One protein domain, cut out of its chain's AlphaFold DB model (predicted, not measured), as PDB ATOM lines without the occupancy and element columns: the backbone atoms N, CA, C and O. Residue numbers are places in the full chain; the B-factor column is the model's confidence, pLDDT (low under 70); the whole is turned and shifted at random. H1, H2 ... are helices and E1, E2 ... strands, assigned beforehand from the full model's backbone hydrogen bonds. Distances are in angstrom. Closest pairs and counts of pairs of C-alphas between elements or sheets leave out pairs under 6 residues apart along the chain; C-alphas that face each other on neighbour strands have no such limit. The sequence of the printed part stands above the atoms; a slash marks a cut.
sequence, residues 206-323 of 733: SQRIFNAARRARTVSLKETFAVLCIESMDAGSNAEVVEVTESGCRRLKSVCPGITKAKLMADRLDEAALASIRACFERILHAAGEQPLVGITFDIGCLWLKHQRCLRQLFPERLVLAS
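Overview. This is residues 206 to 323 of the 733 residues of the protein "ALMA3 protein" of Symbiodinium pilosum (UniProt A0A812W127). Picture a strongly twisted wall of five strands with one long helix, H3, lying slantwise over one face of it, over E3 and E1. The short helix H5 packs on the edge strand E5, H2 and H4 sit together beyond the ends of E1 and E4, and H1 lies off toward the other end. The printed part has 118 residues, with five named helices and five named strands in the order H1 E1 E2 E3 H2 H3 E4 H4 H5 E5; the sheet is mixed, in the order E2 E3 E1 E4 E5, and the class is mixed, helices and strands. It is compact, with a radius of gyration of the C-alphas of 14.2 A and spans of 41 by 31 by 23 A.

Along the chain. Start in the sheet at C-alpha 224, (132.794, 112.162, 130.681), where E1, residues 224 to 229, begins and runs 15.8 A. Its neighbours are E3, residues 249 to 255, 19.3 A long, and E4, residues 293 to 298, 14.0 A long. The edge strands are E2, residues 242 to 246, and E5, residues 319 to 321; E5 ends at C-alpha 321, (126.761, 122.114, 136.966). Find C-alpha 271 at (111.039, 113.016, 147.561); from there H3 runs 25.5 A to residue 288. The shorter helices are H1, residues 206 to 213, H2, residues 261 to 265, H4, residues 301 to 305, and H5, residues 308 to 314.

Arrangement. E1 is parallel to E3 at 28 degrees, with N 225 and O 250 2.9 A apart, and parallel to E4 at 25 degrees, with N 297 and O 226 2.8 A apart. E2 and E3 form an antiparallel hairpin, with N 244 and O 251 2.8 A apart. E4 and E5 are parallel, with N 296 and O 319 2.8 A apart. These N and O pairs are within hydrogen-bond range. H3 is on the sheet at a height of 8.1 A, at 34 degrees to E1 on the local plane; the C-alphas of Leu 252 and Ile 284, the closest of E3 and H3, are 6.5 A apart. Two layers are formed, H3 and H5 being on one face of the sheet. E3, H2 H3, E4 is a split strand-helix-strand unit, with E1 between its parallel strands, and E4, H4 H5, E5 is a strand-helix-strand unit of parallel neighbours; both crossovers are right-handed. H5 comes closest to E5 at the C-alphas of Arg 312 and Val 320, 6.2 A. H4 only grazes the sheet and touches H2, closest at the C-alphas of Leu 264 and Leu 303, 5.9 A. H1 is not on the sheet. In H1, H2, H3, H4 and H5 every O i to N i+4 pair is within hydrogen-bond range.

Size, cuts and confidence. Look to Gln 207 and Asp 234 for the two C-alphas farthest apart, 43.6 A. The printed part has no cut, and E1 to E2 is a long link of 12 residues. Mean pLDDT of the printed part is 76.3; it is under 70 in residues 206 to 222, 232 to 238 and 246 to 248.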
ATOM      1  N   SER A 206     135.431 115.503 154.001       34.81
ATOM      2  CA  SER A 206     136.815 115.488 153.500       34.81
ATOM      3  C   SER A 206     137.265 114.090 153.045       34.81
ATOM      4  O   SER A 206     137.874 113.947 151.992       34.81
ATOM      5  N   GLN A 207     136.931 113.032 153.796       34.34
ATOM      6  CA  GLN A 207     137.201 111.640 153.389       34.34
ATOM      7  C   GLN A 207     136.355 111.208 152.183       34.34
ATOM      8  O   GLN A 207     136.727 110.281 151.468       34.34
ATOM      9  N   ARG A 208     135.206 111.851 151.987       44.25
ATOM     10  CA  ARG A 208     134.270 111.668 150.878       44.25
ATOM     11  C   ARG A 208     134.865 112.190 149.566       44.25
ATOM     12  O   ARG A 208     135.234 111.382 148.712       44.25
ATOM     13  N   ILE A 209     135.165 113.491 149.511       38.06
ATOM     14  CA  ILE A 209     135.860 114.162 148.395       38.06
ATOM     15  C   ILE A 209     137.177 113.449 148.041       38.06
ATOM     16  O   ILE A 209     137.402 113.094 146.882       38.06
ATOM     17  N   PHE A 210     138.007 113.115 149.037       35.03
ATOM     18  CA  PHE A 210     139.258 112.373 148.829       35.03
ATOM     19  C   PHE A 210     139.042 111.005 148.147       35.03
ATOM     20  O   PHE A 210     139.848 110.581 147.317       35.03
ATOM     21  N   ASN A 211     137.932 110.315 148.440       37.66
ATOM     22  CA  ASN A 211     137.559 109.047 147.801       37.66
ATOM     23  C   ASN A 211     136.899 109.205 146.419       37.66
ATOM     24  O   ASN A 211     136.869 108.223 145.671       37.66
ATOM     25  N   ALA A 212     136.389 110.388 146.066       36.81
ATOM     26  CA  ALA A 212     136.000 110.721 144.697       36.81
ATOM     27  C   ALA A 212     137.254 110.997 143.848       36.81
ATOM     28  O   ALA A 212     137.479 110.325 142.839       36.81
ATOM     29  N   ALA A 213     138.146 111.867 144.329       37.00
ATOM     30  CA  ALA A 213     139.424 112.174 143.685       37.00
ATOM     31  C   ALA A 213     140.323 110.936 143.508       37.00
ATOM     32  O   ALA A 213     140.938 110.756 142.456       37.00
ATOM     33  N   ARG A 214     140.335 109.998 144.472       38.47
ATOM     34  CA  ARG A 214     141.052 108.713 144.324       38.47
ATOM     35  C   ARG A 214     140.578 107.851 143.149       38.47
ATOM     36  O   ARG A 214     141.339 106.982 142.736       38.47
ATOM     37  N   ARG A 215     139.362 108.063 142.625       39.97
ATOM     38  CA  ARG A 215     138.800 107.331 141.470       39.97
ATOM     39  C   ARG A 215     139.070 108.025 140.133       39.97
ATOM     40  O   ARG A 215     139.015 107.368 139.104       39.97
ATOM     41  N   ALA A 216     139.428 109.308 140.142       39.03
ATOM     42  CA  ALA A 216     139.889 110.035 138.955       39.03
ATOM     43  C   ALA A 216     141.355 109.713 138.574       39.03
ATOM     44  O   ALA A 216     141.871 110.237 137.592       39.03
ATOM     45  N   ARG A 217     142.041 108.838 139.327       41.12
ATOM     46  CA  ARG A 217     143.479 108.523 139.187       41.12
ATOM     47  C   ARG A 217     143.860 107.655 137.972       41.12
ATOM     48  O   ARG A 217     144.988 107.174 137.916       41.12
ATOM     49  N   THR A 218     142.969 107.468 137.000       31.86
ATOM     50  CA  THR A 218     143.243 106.693 135.777       31.86
ATOM     51  C   THR A 218     143.189 107.615 134.565       31.86
ATOM     52  O   THR A 218     142.112 108.046 134.155       31.86
ATOM     53  N   VAL A 219     144.355 107.927 133.991       37.91
ATOM     54  CA  VAL A 219     144.484 108.858 132.858       37.91
ATOM     55  C   VAL A 219     143.746 108.317 131.630       37.91
ATOM     56  O   VAL A 219     144.156 107.329 131.028       37.91
ATOM     57  N   SER A 220     142.665 108.995 131.243       35.00
ATOM     58  CA  SER A 220     141.932 108.755 129.999       35.00
ATOM     59  C   SER A 220     141.397 110.082 129.464       35.00
ATOM     60  O   SER A 220     140.656 110.783 130.149       35.00
ATOM     61  N   LEU A 221     141.781 110.438 128.236       43.84
ATOM     62  CA  LEU A 221     141.519 111.742 127.607       43.84
ATOM     63  C   LEU A 221     140.085 111.859 127.042       43.84
ATOM     64  O   LEU A 221     139.885 112.291 125.909       43.84
ATOM     65  N   LYS A 222     139.079 111.436 127.818       50.09
ATOM     66  CA  LYS A 222     137.649 111.583 127.500       50.09
ATOM     67  C   LYS A 222     136.865 112.027 128.729       50.09
ATOM     68  O   LYS A 222     136.288 111.213 129.452       50.09
ATOM     69  N   GLU A 223     136.845 113.341 128.923       71.06
ATOM     70  CA  GLU A 223     136.067 114.052 129.939       71.06
ATOM     71  C   GLU A 223     134.591 113.631 129.822       71.06
ATOM     72  O   GLU A 223     133.906 113.999 128.866       71.06
ATOM     73  N   THR A 224     134.131 112.770 130.740       84.31
ATOM     74  CA  THR A 224     132.794 112.162 130.681       84.31
ATOM     75  C   THR A 224     131.885 112.782 131.740       84.31
ATOM     76  O   THR A 224     132.210 112.768 132.927       84.31
ATOM     77  N   PHE A 225     130.729 113.293 131.325       89.12
ATOM     78  CA  PHE A 225     129.710 113.890 132.190       89.12
ATOM     79  C   PHE A 225     128.407 113.087 132.149       89.12
ATOM     80  O   PHE A 225     128.014 112.576 131.097       89.12
ATOM     81  N   ALA A 226     127.713 113.009 133.287       91.75
ATOM     82  CA  ALA A 226     126.312 112.593 133.319       91.75
ATOM     83  C   ALA A 226     125.416 113.776 132.932       91.75
ATOM     84  O   ALA A 226     125.624 114.877 133.439       91.75
ATOM     85  N   VAL A 227     124.410 113.545 132.088       91.25
ATOM     86  CA  VAL A 227     123.360 114.528 131.789       91.25
ATOM     87  C   VAL A 227     122.023 113.978 132.266       91.25
ATOM     88  O   VAL A 227     121.556 112.954 131.765       91.25
ATOM     89  N   LEU A 228     121.422 114.648 133.247       91.62
ATOM     90  CA  LEU A 228     120.107 114.292 133.772       91.62
ATOM     91  C   LEU A 228     119.048 115.102 133.018       91.62
ATOM     92  O   LEU A 228     119.010 116.327 133.120       91.62
ATOM     93  N   CYS A 229     118.231 114.411 132.225       87.31
ATOM     94  CA  CYS A 229     117.220 115.023 131.365       87.31
ATOM     95  C   CYS A 229     115.823 114.985 131.997       87.31
ATOM     96  O   CYS A 229     115.525 114.093 132.800       87.31
ATOM     97  N   ILE A 230     114.953 115.915 131.607       84.44
ATOM     98  CA  ILE A 230     113.529 115.878 131.950       84.44
ATOM     99  C   ILE A 230     112.780 114.810 131.141       84.44
ATOM    100  O   ILE A 230     113.213 114.371 130.076       84.44
ATOM    101  N   GLU A 231     111.616 114.410 131.639       81.50
ATOM    102  CA  GLU A 231     110.608 113.672 130.889       81.50
ATOM    103  C   GLU A 231     109.738 114.660 130.093       81.50
ATOM    104  O   GLU A 231     109.139 115.587 130.650       81.50
ATOM    105  N   SER A 232     109.692 114.467 128.772       67.19
ATOM    106  CA  SER A 232     108.857 115.232 127.840       67.19
ATOM    107  C   SER A 232     107.594 114.444 127.483       67.19
ATOM    108  O   SER A 232     107.619 113.217 127.475       67.19
ATOM    109  N   MET A 233     106.488 115.134 127.186       52.97
ATOM    110  CA  MET A 233     105.174 114.497 127.016       52.97
ATOM    111  C   MET A 233     105.044 113.665 125.734       52.97
ATOM    112  O   MET A 233     104.312 112.677 125.737       52.97
ATOM    113  N   ASP A 234     105.770 114.015 124.669       45.03
ATOM    114  CA  ASP A 234     105.672 113.333 123.367       45.03
ATOM    115  C   ASP A 234     106.771 112.269 123.158       45.03
ATOM    116  O   ASP A 234     106.834 111.618 122.114       45.03
ATOM    117  N   ALA A 235     107.657 112.084 124.145       48.38
ATOM    118  CA  ALA A 235     108.631 111.000 124.178       48.38
ATOM    119  C   ALA A 235     108.086 109.859 125.037       48.38
ATOM    120  O   ALA A 235     107.717 110.063 126.192       48.38
ATOM    121  N   GLY A 236     108.118 108.628 124.519       50.00
ATOM    122  CA  GLY A 236     107.995 107.458 125.388       50.00
ATOM    123  C   GLY A 236     109.091 107.493 126.458       50.00
ATOM    124  O   GLY A 236     110.226 107.862 126.156       50.00
ATOM    125  N   SER A 237     108.762 107.102 127.691       52.97
ATOM    126  CA  SER A 237     109.605 107.210 128.896       52.97
ATOM    127  C   SER A 237     110.784 106.220 128.933       52.97
ATOM    128  O   SER A 237     111.067 105.574 129.944       52.97
ATOM    129  N   ASN A 238     111.487 106.081 127.806       61.12
ATOM    130  CA  ASN A 238     112.623 105.193 127.647       61.12
ATOM    131  C   ASN A 238     113.837 105.730 128.417       61.12
ATOM    132  O   ASN A 238     114.655 106.493 127.906       61.12
ATOM    133  N   ALA A 239     113.940 105.312 129.675       71.38
ATOM    134  CA  ALA A 239     114.968 105.716 130.625       71.38
ATOM    135  C   ALA A 239     116.345 105.052 130.386       71.38
ATOM    136  O   ALA A 239     117.149 104.944 131.317       71.38
ATOM    137  N   GLU A 240     116.616 104.595 129.162       84.44
ATOM    138  CA  GLU A 240     117.930 104.130 128.714       84.44
ATOM    139  C   GLU A 240     118.999 105.234 128.838       84.44
ATOM    140  O   GLU A 240     118.707 106.416 129.059       84.44
ATOM    141  N   VAL A 241     120.269 104.835 128.750       87.25
ATOM    142  CA  VAL A 241     121.414 105.754 128.745       87.25
ATOM    143  C   VAL A 241     121.979 105.794 127.333       87.25
ATOM    144  O   VAL A 241     122.352 104.756 126.792       87.25
ATOM    145  N   VAL A 242     122.069 106.989 126.752       87.19
ATOM    146  CA  VAL A 242     122.614 107.193 125.404       87.19
ATOM    147  C   VAL A 242     123.859 108.068 125.482       87.19
ATOM    148  O   VAL A 242     123.881 109.107 126.147       87.19
ATOM    149  N   GLU A 243     124.910 107.626 124.795       87.06
ATOM    150  CA  GLU A 243     126.172 108.348 124.687       87.06
ATOM    151  C   GLU A 243     126.135 109.362 123.541       87.06
ATOM    152  O   GLU A 243     125.791 109.039 122.406       87.06
ATOM    153  N   VAL A 244     126.558 110.585 123.844       81.12
ATOM    154  CA  VAL A 244     126.711 111.682 122.893       81.12
ATOM    155  C   VAL A 244     128.103 112.285 123.084       81.12
ATOM    156  O   VAL A 244     128.415 112.792 124.159       81.12
ATOM    157  N   THR A 245     128.958 112.225 122.059       75.00
ATOM    158  CA  THR A 245     130.295 112.843 122.084       75.00
ATOM    159  C   THR A 245     130.352 113.984 121.072       75.00
ATOM    160  O   THR A 245     130.258 113.745 119.872       75.00
ATOM    161  N   GLU A 246     130.542 115.210 121.557       67.25
ATOM    162  CA  GLU A 246     130.597 116.448 120.767       67.25
ATOM    163  C   GLU A 246     131.758 117.318 121.249       67.25
ATOM    164  O   GLU A 246     132.001 117.421 122.451       67.25
ATOM    165  N   SER A 247     132.480 117.952 120.319       61.50
ATOM    166  CA  SER A 247     133.528 118.948 120.620       61.50
ATOM    167  C   SER A 247     134.549 118.483 121.683       61.50
ATOM    168  O   SER A 247     135.001 119.251 122.537       61.50
ATOM    169  N   GLY A 248     134.873 117.183 121.665       64.50
ATOM    170  CA  GLY A 248     135.774 116.502 122.607       64.50
ATOM    171  C   GLY A 248     135.165 116.093 123.959       64.50
ATOM    172  O   GLY A 248     135.757 115.270 124.653       64.50
ATOM    173  N   CYS A 249     133.985 116.603 124.323       75.12
ATOM    174  CA  CYS A 249     133.284 116.266 125.562       75.12
ATOM    175  C   CYS A 249     132.366 115.049 125.362       75.12
ATOM    176  O   CYS A 249     131.637 114.962 124.370       75.12
ATOM    177  N   ARG A 250     132.380 114.107 126.311       84.81
ATOM    178  CA  ARG A 250     131.556 112.892 126.277       84.81
ATOM    179  C   ARG A 250     130.420 112.998 127.288       84.81
ATOM    180  O   ARG A 250     130.640 113.254 128.468       84.81
ATOM    181  N   ARG A 251     129.188 112.785 126.835       88.50
ATOM    182  CA  ARG A 251     127.962 113.020 127.605       88.50
ATOM    183  C   ARG A 251     127.129 111.743 127.634       88.50
ATOM    184  O   ARG A 251     126.689 111.275 126.589       88.50
ATOM    185  N   LEU A 252     126.913 111.179 128.818       90.94
ATOM    186  CA  LEU A 252     125.985 110.067 129.029       90.94
ATOM    187  C   LEU A 252     124.653 110.656 129.499       90.94
ATOM    188  O   LEU A 252     124.535 111.062 130.657       90.94
ATOM    189  N   LYS A 253     123.681 110.770 128.588       89.25
ATOM    190  CA  LYS A 253     122.371 111.381 128.856       89.25
ATOM    191  C   LYS A 253     121.346 110.300 129.246       89.25
ATOM    192  O   LYS A 253     121.340 109.229 128.637       89.25
ATOM    193  N   SER A 254     120.463 110.573 130.210       89.88
ATOM    194  CA  SER A 254     119.288 109.730 130.510       89.88
ATOM    195  C   SER A 254     118.132 110.551 131.098       89.88
ATOM    196  O   SER A 254     118.348 111.550 131.785       89.88
ATOM    197  N   VAL A 255     116.894 110.137 130.816       89.56
ATOM    198  CA  VAL A 255     115.654 110.791 131.279       89.56
ATOM    199  C   VAL A 255     115.378 110.463 132.746       89.56
ATOM    200  O   VAL A 255     115.569 109.324 133.172       89.56
ATOM    201  N   CYS A 256     114.880 111.433 133.515       90.56
ATOM    202  CA  CYS A 256     114.369 111.257 134.877       90.56
ATOM    203  C   CYS A 256     112.827 111.125 134.857       90.56
ATOM    204  O   CYS A 256     112.149 112.149 134.744       90.56
ATOM    205  N   PRO A 257     112.241 109.915 134.982       88.94
ATOM    206  CA  PRO A 257     110.790 109.739 134.889       88.94
ATOM    207  C   PRO A 257     110.021 110.557 135.934       88.94
ATOM    208  O   PRO A 257     110.439 110.654 137.091       88.94
ATOM    209  N   GLY A 258     108.906 111.163 135.541       86.19
ATOM    210  CA  GLY A 258     108.098 112.052 136.374       86.19
ATOM    211  C   GLY A 258     108.686 113.451 136.623       86.19
ATOM    212  O   GLY A 258     108.040 114.257 137.301       86.19
ATOM    213  N   ILE A 259     109.875 113.779 136.097       88.81
ATOM    214  CA  ILE A 259     110.432 115.140 136.154       88.81
ATOM    215  C   ILE A 259     110.039 115.899 134.889       88.81
ATOM    216  O   ILE A 259     110.709 115.788 133.874       88.81
ATOM    217  N   THR A 260     108.970 116.688 134.934       84.62
ATOM    218  CA  THR A 260     108.511 117.496 133.786       84.62
ATOM    219  C   THR A 260     108.892 118.974 133.935       84.62
ATOM    220  O   THR A 260     109.218 119.424 135.037       84.62
ATOM    221  N   LYS A 261     108.750 119.782 132.866       78.12
ATOM    222  CA  LYS A 261     108.839 121.264 132.930       78.12
ATOM    223  C   LYS A 261     108.026 121.824 134.109       78.12
ATOM    224  O   LYS A 261     108.539 122.607 134.900       78.12
ATOM    225  N   ALA A 262     106.781 121.367 134.278       78.81
ATOM    226  CA  ALA A 262     105.907 121.790 135.375       78.81
ATOM    227  C   ALA A 262     106.438 121.391 136.769       78.81
ATOM    228  O   ALA A 262     106.266 122.145 137.724       78.81
ATOM    229  N   LYS A 263     107.122 120.243 136.885       84.94
ATOM    230  CA  LYS A 263     107.773 119.795 138.127       84.94
ATOM    231  C   LYS A 263     108.962 120.689 138.503       84.94
ATOM    232  O   LYS A 263     109.110 121.012 139.677       84.94
ATOM    233  N   LEU A 264     109.766 121.124 137.526       82.75
ATOM    234  CA  LEU A 264     110.890 122.046 137.757       82.75
ATOM    235  C   LEU A 264     110.442 123.491 138.037       82.75
ATOM    236  O   LEU A 264     111.088 124.185 138.817       82.75
ATOM    237  N   MET A 265     109.327 123.945 137.457       80.50
ATOM    238  CA  MET A 265     108.783 125.289 137.719       80.50
ATOM    239  C   MET A 265     108.301 125.481 139.171       80.50
ATOM    240  O   MET A 265     108.257 126.614 139.655       80.50
ATOM    241  N   ALA A 266     107.976 124.394 139.882       82.81
ATOM    242  CA  ALA A 266     107.597 124.428 141.295       82.81
ATOM    243  C   ALA A 266     108.711 125.002 142.198       82.81
ATOM    244  O   ALA A 266     109.877 125.111 141.816       82.81
ATOM    245  N   ASP A 267     108.368 125.382 143.431       81.44
ATOM    246  CA  ASP A 267     109.340 125.966 144.370       81.44
ATOM    247  C   ASP A 267     110.286 124.954 145.006       81.44
ATOM    248  O   ASP A 267     111.356 125.335 145.476       81.44
ATOM    249  N   ARG A 268     109.912 123.671 145.022       86.38
ATOM    250  CA  ARG A 268     110.725 122.573 145.553       86.38
ATOM    251  C   ARG A 268     110.437 121.288 144.788       86.38
ATOM    252  O   ARG A 268     109.287 121.012 144.450       86.38
ATOM    253  N   LEU A 269     111.474 120.480 144.596       90.75
ATOM    254  CA  LEU A 269     111.328 119.066 144.260       90.75
ATOM    255  C   LEU A 269     110.852 118.289 145.496       90.75
ATOM    256  O   LEU A 269     111.251 118.600 146.618       90.75
ATOM    257  N   ASP A 270     110.003 117.285 145.288       92.94
ATOM    258  CA  ASP A 270     109.562 116.356 146.330       92.94
ATOM    259  C   ASP A 270     110.429 115.086 146.363       92.94
ATOM    260  O   ASP A 270     111.221 114.827 145.457       92.94
ATOM    261  N   GLU A 271     110.273 114.264 147.403       93.25
ATOM    262  CA  GLU A 271     111.039 113.016 147.561       93.25
ATOM    263  C   GLU A 271     110.879 112.059 146.366       93.25
ATOM    264  O   GLU A 271     111.820 111.354 146.009       93.25
ATOM    265  N   ALA A 272     109.721 112.066 145.695       94.12
ATOM    266  CA  ALA A 272     109.503 111.291 144.474       94.12
ATOM    267  C   ALA A 272     110.386 111.790 143.314       94.12
ATOM    268  O   ALA A 272     111.024 110.984 142.632       94.12
ATOM    269  N   ALA A 273     110.480 113.110 143.123       93.50
ATOM    270  CA  ALA A 273     111.397 113.701 142.159       93.50
ATOM    271  C   ALA A 273     112.868 113.423 142.512       93.50
ATOM    272  O   ALA A 273     113.627 112.953 141.666       93.50
ATOM    273  N   LEU A 274     113.269 113.648 143.766       94.81
ATOM    274  CA  LEU A 274     114.640 113.409 144.230       94.81
ATOM    275  C   LEU A 274     115.050 111.930 144.091       94.81
ATOM    276  O   LEU A 274     116.173 111.637 143.672       94.81
ATOM    277  N   ALA A 275     114.138 110.990 144.357       94.94
ATOM    278  CA  ALA A 275     114.347 109.564 144.116       94.94
ATOM    279  C   ALA A 275     114.496 109.234 142.619       94.94
ATOM    280  O   ALA A 275     115.379 108.451 142.265       94.94
ATOM    281  N   SER A 276     113.699 109.846 141.733       94.62
ATOM    282  CA  SER A 276     113.822 109.661 140.276       94.62
ATOM    283  C   SER A 276     115.153 110.184 139.725       94.62
ATOM    284  O   SER A 276     115.853 109.471 139.001       94.62
ATOM    285  N   ILE A 277     115.555 111.391 140.134       95.25
ATOM    286  CA  ILE A 277     116.830 112.027 139.762       95.25
ATOM    287  C   ILE A 277     118.013 111.178 140.248       95.25
ATOM    288  O   ILE A 277     118.940 110.909 139.481       95.25
ATOM    289  N   ARG A 278     117.958 110.667 141.489       95.38
ATOM    290  CA  ARG A 278     118.954 109.716 142.007       95.38
ATOM    291  C   ARG A 278     118.992 108.439 141.165       95.38
ATOM    292  O   ARG A 278     120.066 108.045 140.723       95.38
ATOM    293  N   ALA A 279     117.844 107.815 140.896       94.31
ATOM    294  CA  ALA A 279     117.767 106.592 140.097       94.31
ATOM    295  C   ALA A 279     118.263 106.787 138.650       94.31
ATOM    296  O   ALA A 279     118.799 105.852 138.058       94.31
ATOM    297  N   CYS A 280     118.109 107.987 138.084       94.50
ATOM    298  CA  CYS A 280     118.674 108.355 136.788       94.50
ATOM    299  C   CYS A 280     120.207 108.397 136.819       94.50
ATOM    300  O   CYS A 280     120.864 107.765 135.989       94.50
ATOM    301  N   PHE A 281     120.787 109.043 137.832       94.88
ATOM    302  CA  PHE A 281     122.237 109.062 138.001       94.88
ATOM    303  C   PHE A 281     122.827 107.661 138.237       94.88
ATOM    304  O   PHE A 281     123.849 107.331 137.640       94.88
ATOM    305  N   GLU A 282     122.162 106.795 139.013       93.38
ATOM    306  CA  GLU A 282     122.602 105.401 139.199       93.38
ATOM    307  C   GLU A 282     122.562 104.584 137.888       93.38
ATOM    308  O   GLU A 282     123.465 103.780 137.644       93.38
ATOM    309  N   ARG A 283     121.588 104.819 136.986       94.12
ATOM    310  CA  ARG A 283     121.599 104.213 135.634       94.12
ATOM    311  C   ARG A 283     122.811 104.666 134.822       94.12
ATOM    312  O   ARG A 283     123.468 103.835 134.199       94.12
ATOM    313  N   ILE A 284     123.133 105.961 134.854       93.69
ATOM    314  CA  ILE A 284     124.299 106.508 134.142       93.69
ATOM    315  C   ILE A 284     125.612 105.979 134.737       93.69
ATOM    316  O   ILE A 284     126.510 105.622 133.978       93.69
ATOM    317  N   LEU A 285     125.724 105.850 136.065       91.38
ATOM    318  CA  LEU A 285     126.875 105.211 136.714       91.38
ATOM    319  C   LEU A 285     127.041 103.751 136.271       91.38
ATOM    320  O   LEU A 285     128.149 103.342 135.928       91.38
ATOM    321  N   HIS A 286     125.952 102.979 136.221       91.69
ATOM    322  CA  HIS A 286     125.985 101.599 135.736       91.69
ATOM    323  C   HIS A 286     126.422 101.513 134.261       91.69
ATOM    324  O   HIS A 286     127.197 100.630 133.902       91.69
ATOM    325  N   ALA A 287     125.967 102.437 133.409       91.12
ATOM    326  CA  ALA A 287     126.363 102.506 132.001       91.12
ATOM    327  C   ALA A 287     127.814 102.993 131.787       91.12
ATOM    328  O   ALA A 287     128.460 102.580 130.826       91.12
ATOM    329  N   ALA A 288     128.344 103.838 132.678       88.75
ATOM    330  CA  ALA A 288     129.743 104.275 132.659       88.75
ATOM    331  C   ALA A 288     130.721 103.171 133.116       88.75
ATOM    332  O   ALA A 288     131.883 103.154 132.699       88.75
ATOM    333  N   GLY A 289     130.268 102.253 133.975       86.50
ATOM    334  CA  GLY A 289     131.091 101.173 134.519       86.50
ATOM    335  C   GLY A 289     132.269 101.710 135.337       86.50
ATOM    336  O   GLY A 289     132.086 102.428 136.316       86.50
ATOM    337  N   GLU A 290     133.494 101.367 134.935       79.19
ATOM    338  CA  GLU A 290     134.726 101.836 135.593       79.19
ATOM    339  C   GLU A 290     135.156 103.256 135.170       79.19
ATOM    340  O   GLU A 290     136.123 103.797 135.707       79.19
ATOM    341  N   GLN A 291     134.475 103.877 134.200       76.50
ATOM    342  CA  GLN A 291     134.899 105.159 133.632       76.50
ATOM    343  C   GLN A 291     134.580 106.328 134.587       76.50
ATOM    344  O   GLN A 291     133.432 106.482 135.013       76.50
ATOM    345  N   PRO A 292     135.560 107.189 134.927       75.56
ATOM    346  CA  PRO A 292     135.334 108.286 135.858       75.56
ATOM    347  C   PRO A 292     134.449 109.374 135.236       75.56
ATOM    348  O   PRO A 292     134.777 109.953 134.201       75.56
ATOM    349  N   LEU A 293     133.341 109.688 135.912       82.06
ATOM    350  CA  LEU A 293     132.535 110.873 135.621       82.06
ATOM    351  C   LEU A 293     133.149 112.112 136.284       82.06
ATOM    352  O   LEU A 293     133.351 112.107 137.502       82.06
ATOM    353  N   VAL A 294     133.376 113.167 135.497       79.56
ATOM    354  CA  VAL A 294     133.880 114.475 135.956       79.56
ATOM    355  C   VAL A 294     132.816 115.200 136.783       79.56
ATOM    356  O   VAL A 294     133.097 115.706 137.867       79.56
ATOM    357  N   GLY A 295     131.569 115.200 136.308       86.38
ATOM    358  CA  GLY A 295     130.458 115.869 136.976       86.38
ATOM    359  C   GLY A 295     129.087 115.476 136.431       86.38
ATOM    360  O   GLY A 295     128.954 114.596 135.574       86.38
ATOM    361  N   ILE A 296     128.074 116.156 136.958       90.38
ATOM    362  CA  ILE A 296     126.666 116.058 136.575       90.38
ATOM    363  C   ILE A 296     126.252 117.401 135.974       90.38
ATOM    364  O   ILE A 296     126.511 118.448 136.566       90.38
ATOM    365  N   THR A 297     125.602 117.363 134.818       90.56
ATOM    366  CA  THR A 297     124.941 118.501 134.173       90.56
ATOM    367  C   THR A 297     123.514 118.108 133.772       90.56
ATOM    368  O   THR A 297     123.077 116.980 134.023       90.56
ATOM    369  N   PHE A 298     122.768 119.034 133.181       88.12
ATOM    370  CA  PHE A 298     121.340 118.901 132.900       88.12
ATOM    371  C   PHE A 298     121.002 119.464 131.513       88.12
ATOM    372  O   PHE A 298     121.830 120.118 130.882       88.12
ATOM    373  N   ASP A 299     119.798 119.182 131.018       78.56
ATOM    374  CA  ASP A 299     119.340 119.592 129.686       78.56
ATOM    375  C   ASP A 299     118.853 121.051 129.624       78.56
ATOM    376  O   ASP A 299     119.437 121.880 128.930       78.56
ATOM    377  N   ILE A 300     117.800 121.384 130.368       74.00
ATOM    378  CA  ILE A 300     117.153 122.701 130.373       74.00
ATOM    379  C   ILE A 300     117.742 123.520 131.522       74.00
ATOM    380  O   ILE A 300     117.081 123.750 132.537       74.00
ATOM    381  N   GLY A 301     119.020 123.882 131.386       72.00
ATOM    382  CA  GLY A 301     119.862 124.375 132.479       72.00
ATOM    383  C   GLY A 301     119.179 125.399 133.390       72.00
ATOM    384  O   GLY A 301     119.131 125.197 134.606       72.00
ATOM    385  N   CYS A 302     118.576 126.450 132.826       72.56
ATOM    386  CA  CYS A 302     117.843 127.447 133.605       72.56
ATOM    387  C   CYS A 302     116.836 126.828 134.590       72.56
ATOM    388  O   CYS A 302     116.886 127.153 135.768       72.56
ATOM    389  N   LEU A 303     115.984 125.883 134.188       77.56
ATOM    390  CA  LEU A 303     114.972 125.303 135.085       77.56
ATOM    391  C   LEU A 303     115.569 124.467 136.230       77.56
ATOM    392  O   LEU A 303     114.976 124.391 137.307       77.56
ATOM    393  N   TRP A 304     116.743 123.870 136.028       84.31
ATOM    394  CA  TRP A 304     117.441 123.095 137.057       84.31
ATOM    395  C   TRP A 304     118.209 123.980 138.054       84.31
ATOM    396  O   TRP A 304     118.361 123.591 139.215       84.31
ATOM    397  N   LEU A 305     118.638 125.187 137.660       81.06
ATOM    398  CA  LEU A 305     119.449 126.086 138.497       81.06
ATOM    399  C   LEU A 305     118.738 126.521 139.796       81.06
ATOM    400  O   LEU A 305     119.373 126.549 140.849       81.06
ATOM    401  N   LYS A 306     117.410 126.722 139.771       78.69
ATOM    402  CA  LYS A 306     116.580 127.000 140.972       78.69
ATOM    403  C   LYS A 306     116.709 125.909 142.043       78.69
ATOM    404  O   LYS A 306     116.612 126.182 143.236       78.69
ATOM    405  N   HIS A 307     116.952 124.672 141.613       84.81
ATOM    406  CA  HIS A 307     117.054 123.488 142.467       84.81
ATOM    407  C   HIS A 307     118.509 123.117 142.794       84.81
ATOM    408  O   HIS A 307     118.747 122.107 143.457       84.81
ATOM    409  N   GLN A 308     119.493 123.937 142.396       82.38
ATOM    410  CA  GLN A 308     120.927 123.664 142.559       82.38
ATOM    411  C   GLN A 308     121.304 123.179 143.974       82.38
ATOM    412  O   GLN A 308     122.046 122.204 144.100       82.38
ATOM    413  N   ARG A 309     120.747 123.790 145.028       80.50
ATOM    414  CA  ARG A 309     121.016 123.417 146.429       80.50
ATOM    415  C   ARG A 309     120.554 122.001 146.786       80.50
ATOM    416  O   ARG A 309     121.293 121.257 147.426       80.50
ATOM    417  N   CYS A 310     119.358 121.577 146.366       87.62
ATOM    418  CA  CYS A 310     118.908 120.211 146.659       87.62
ATOM    419  C   CYS A 310     119.598 119.173 145.756       87.62
ATOM    420  O   CYS A 310     119.869 118.065 146.212       87.62
ATOM    421  N   LEU A 311     119.973 119.542 144.524       88.88
ATOM    422  CA  LEU A 311     120.739 118.685 143.610       88.88
ATOM    423  C   LEU A 311     122.163 118.405 144.132       88.88
ATOM    424  O   LEU A 311     122.625 117.267 144.066       88.88
ATOM    425  N   ARG A 312     122.836 119.402 144.723       81.75
ATOM    426  CA  ARG A 312     124.130 119.228 145.414       81.75
ATOM    427  C   ARG A 312     124.008 118.353 146.655       81.75
ATOM    428  O   ARG A 312     124.766 117.401 146.807       81.75
ATOM    429  N   GLN A 313     122.996 118.591 147.488       84.50
ATOM    430  CA  GLN A 313     122.702 117.743 148.651       84.50
ATOM    431  C   GLN A 313     122.349 116.291 148.266       84.50
ATOM    432  O   GLN A 313     122.611 115.366 149.038       84.50
ATOM    433  N   LEU A 314     121.802 116.064 147.066       89.75
ATOM    434  CA  LEU A 314     121.540 114.731 146.515       89.75
ATOM    435  C   LEU A 314     122.832 114.008 146.082       89.75
ATOM    436  O   LEU A 314     122.919 112.779 146.228       89.75
ATOM    437  N   PHE A 315     123.821 114.773 145.595       87.00
ATOM    438  CA  PHE A 315     125.079 114.315 144.992       87.00
ATOM    439  C   PHE A 315     126.346 114.997 145.581       87.00
ATOM    440  O   PHE A 315     127.163 115.512 144.815       87.00
ATOM    441  N   PRO A 316     126.592 114.954 146.907       73.06
ATOM    442  CA  PRO A 316     127.664 115.726 147.566       73.06
ATOM    443  C   PRO A 316     129.100 115.314 147.184       73.06
ATOM    444  O   PRO A 316     130.061 115.973 147.563       73.06
ATOM    445  N   GLU A 317     129.251 114.225 146.427       70.75
ATOM    446  CA  GLU A 317     130.528 113.674 145.951       70.75
ATOM    447  C   GLU A 317     130.884 114.118 144.524       70.75
ATOM    448  O   GLU A 317     131.806 113.571 143.916       70.75
ATOM    449  N   ARG A 318     130.080 115.005 143.925       77.94
ATOM    450  CA  ARG A 318     130.123 115.327 142.496       77.94
ATOM    451  C   ARG A 318     130.048 116.828 142.272       77.94
ATOM    452  O   ARG A 318     129.270 117.526 142.911       77.94
ATOM    453  N   LEU A 319     130.791 117.297 141.275       78.88
ATOM    454  CA  LEU A 319     130.551 118.606 140.690       78.88
ATOM    455  C   LEU A 319     129.166 118.604 140.020       78.88
ATOM    456  O   LEU A 319     128.926 117.811 139.107       78.88
ATOM    457  N   VAL A 320     128.271 119.485 140.470       85.81
ATOM    458  CA  VAL A 320     126.921 119.666 139.917       85.81
ATOM    459  C   VAL A 320     126.871 121.003 139.179       85.81
ATOM    460  O   VAL A 320     126.881 122.062 139.801       85.81
ATOM    461  N   LEU A 321     126.828 120.953 137.851       86.88
ATOM    462  CA  LEU A 321     126.761 122.114 136.966       86.88
ATOM    463  C   LEU A 321     125.322 122.278 136.472       86.88
ATOM    464  O   LEU A 321     124.940 121.707 135.455       86.88
ATOM    465  N   ALA A 322     124.502 123.017 137.221       85.25
ATOM    466  CA  ALA A 322     123.068 123.084 136.945       85.25
ATOM    467  C   ALA A 322     122.719 123.805 135.628       85.25
ATOM    468  O   ALA A 322     121.722 123.458 135.004       85.25
ATOM    469  N   SER A 323     123.522 124.785 135.191       87.69
ATOM    470  CA  SER A 323     123.268 125.560 133.969       87.69
ATOM    471  C   SER A 323     124.515 126.287 133.445       87.69
ATOM    472  O   SER A 323     125.248 126.854 134.259       87.69
TER     473      SER A 323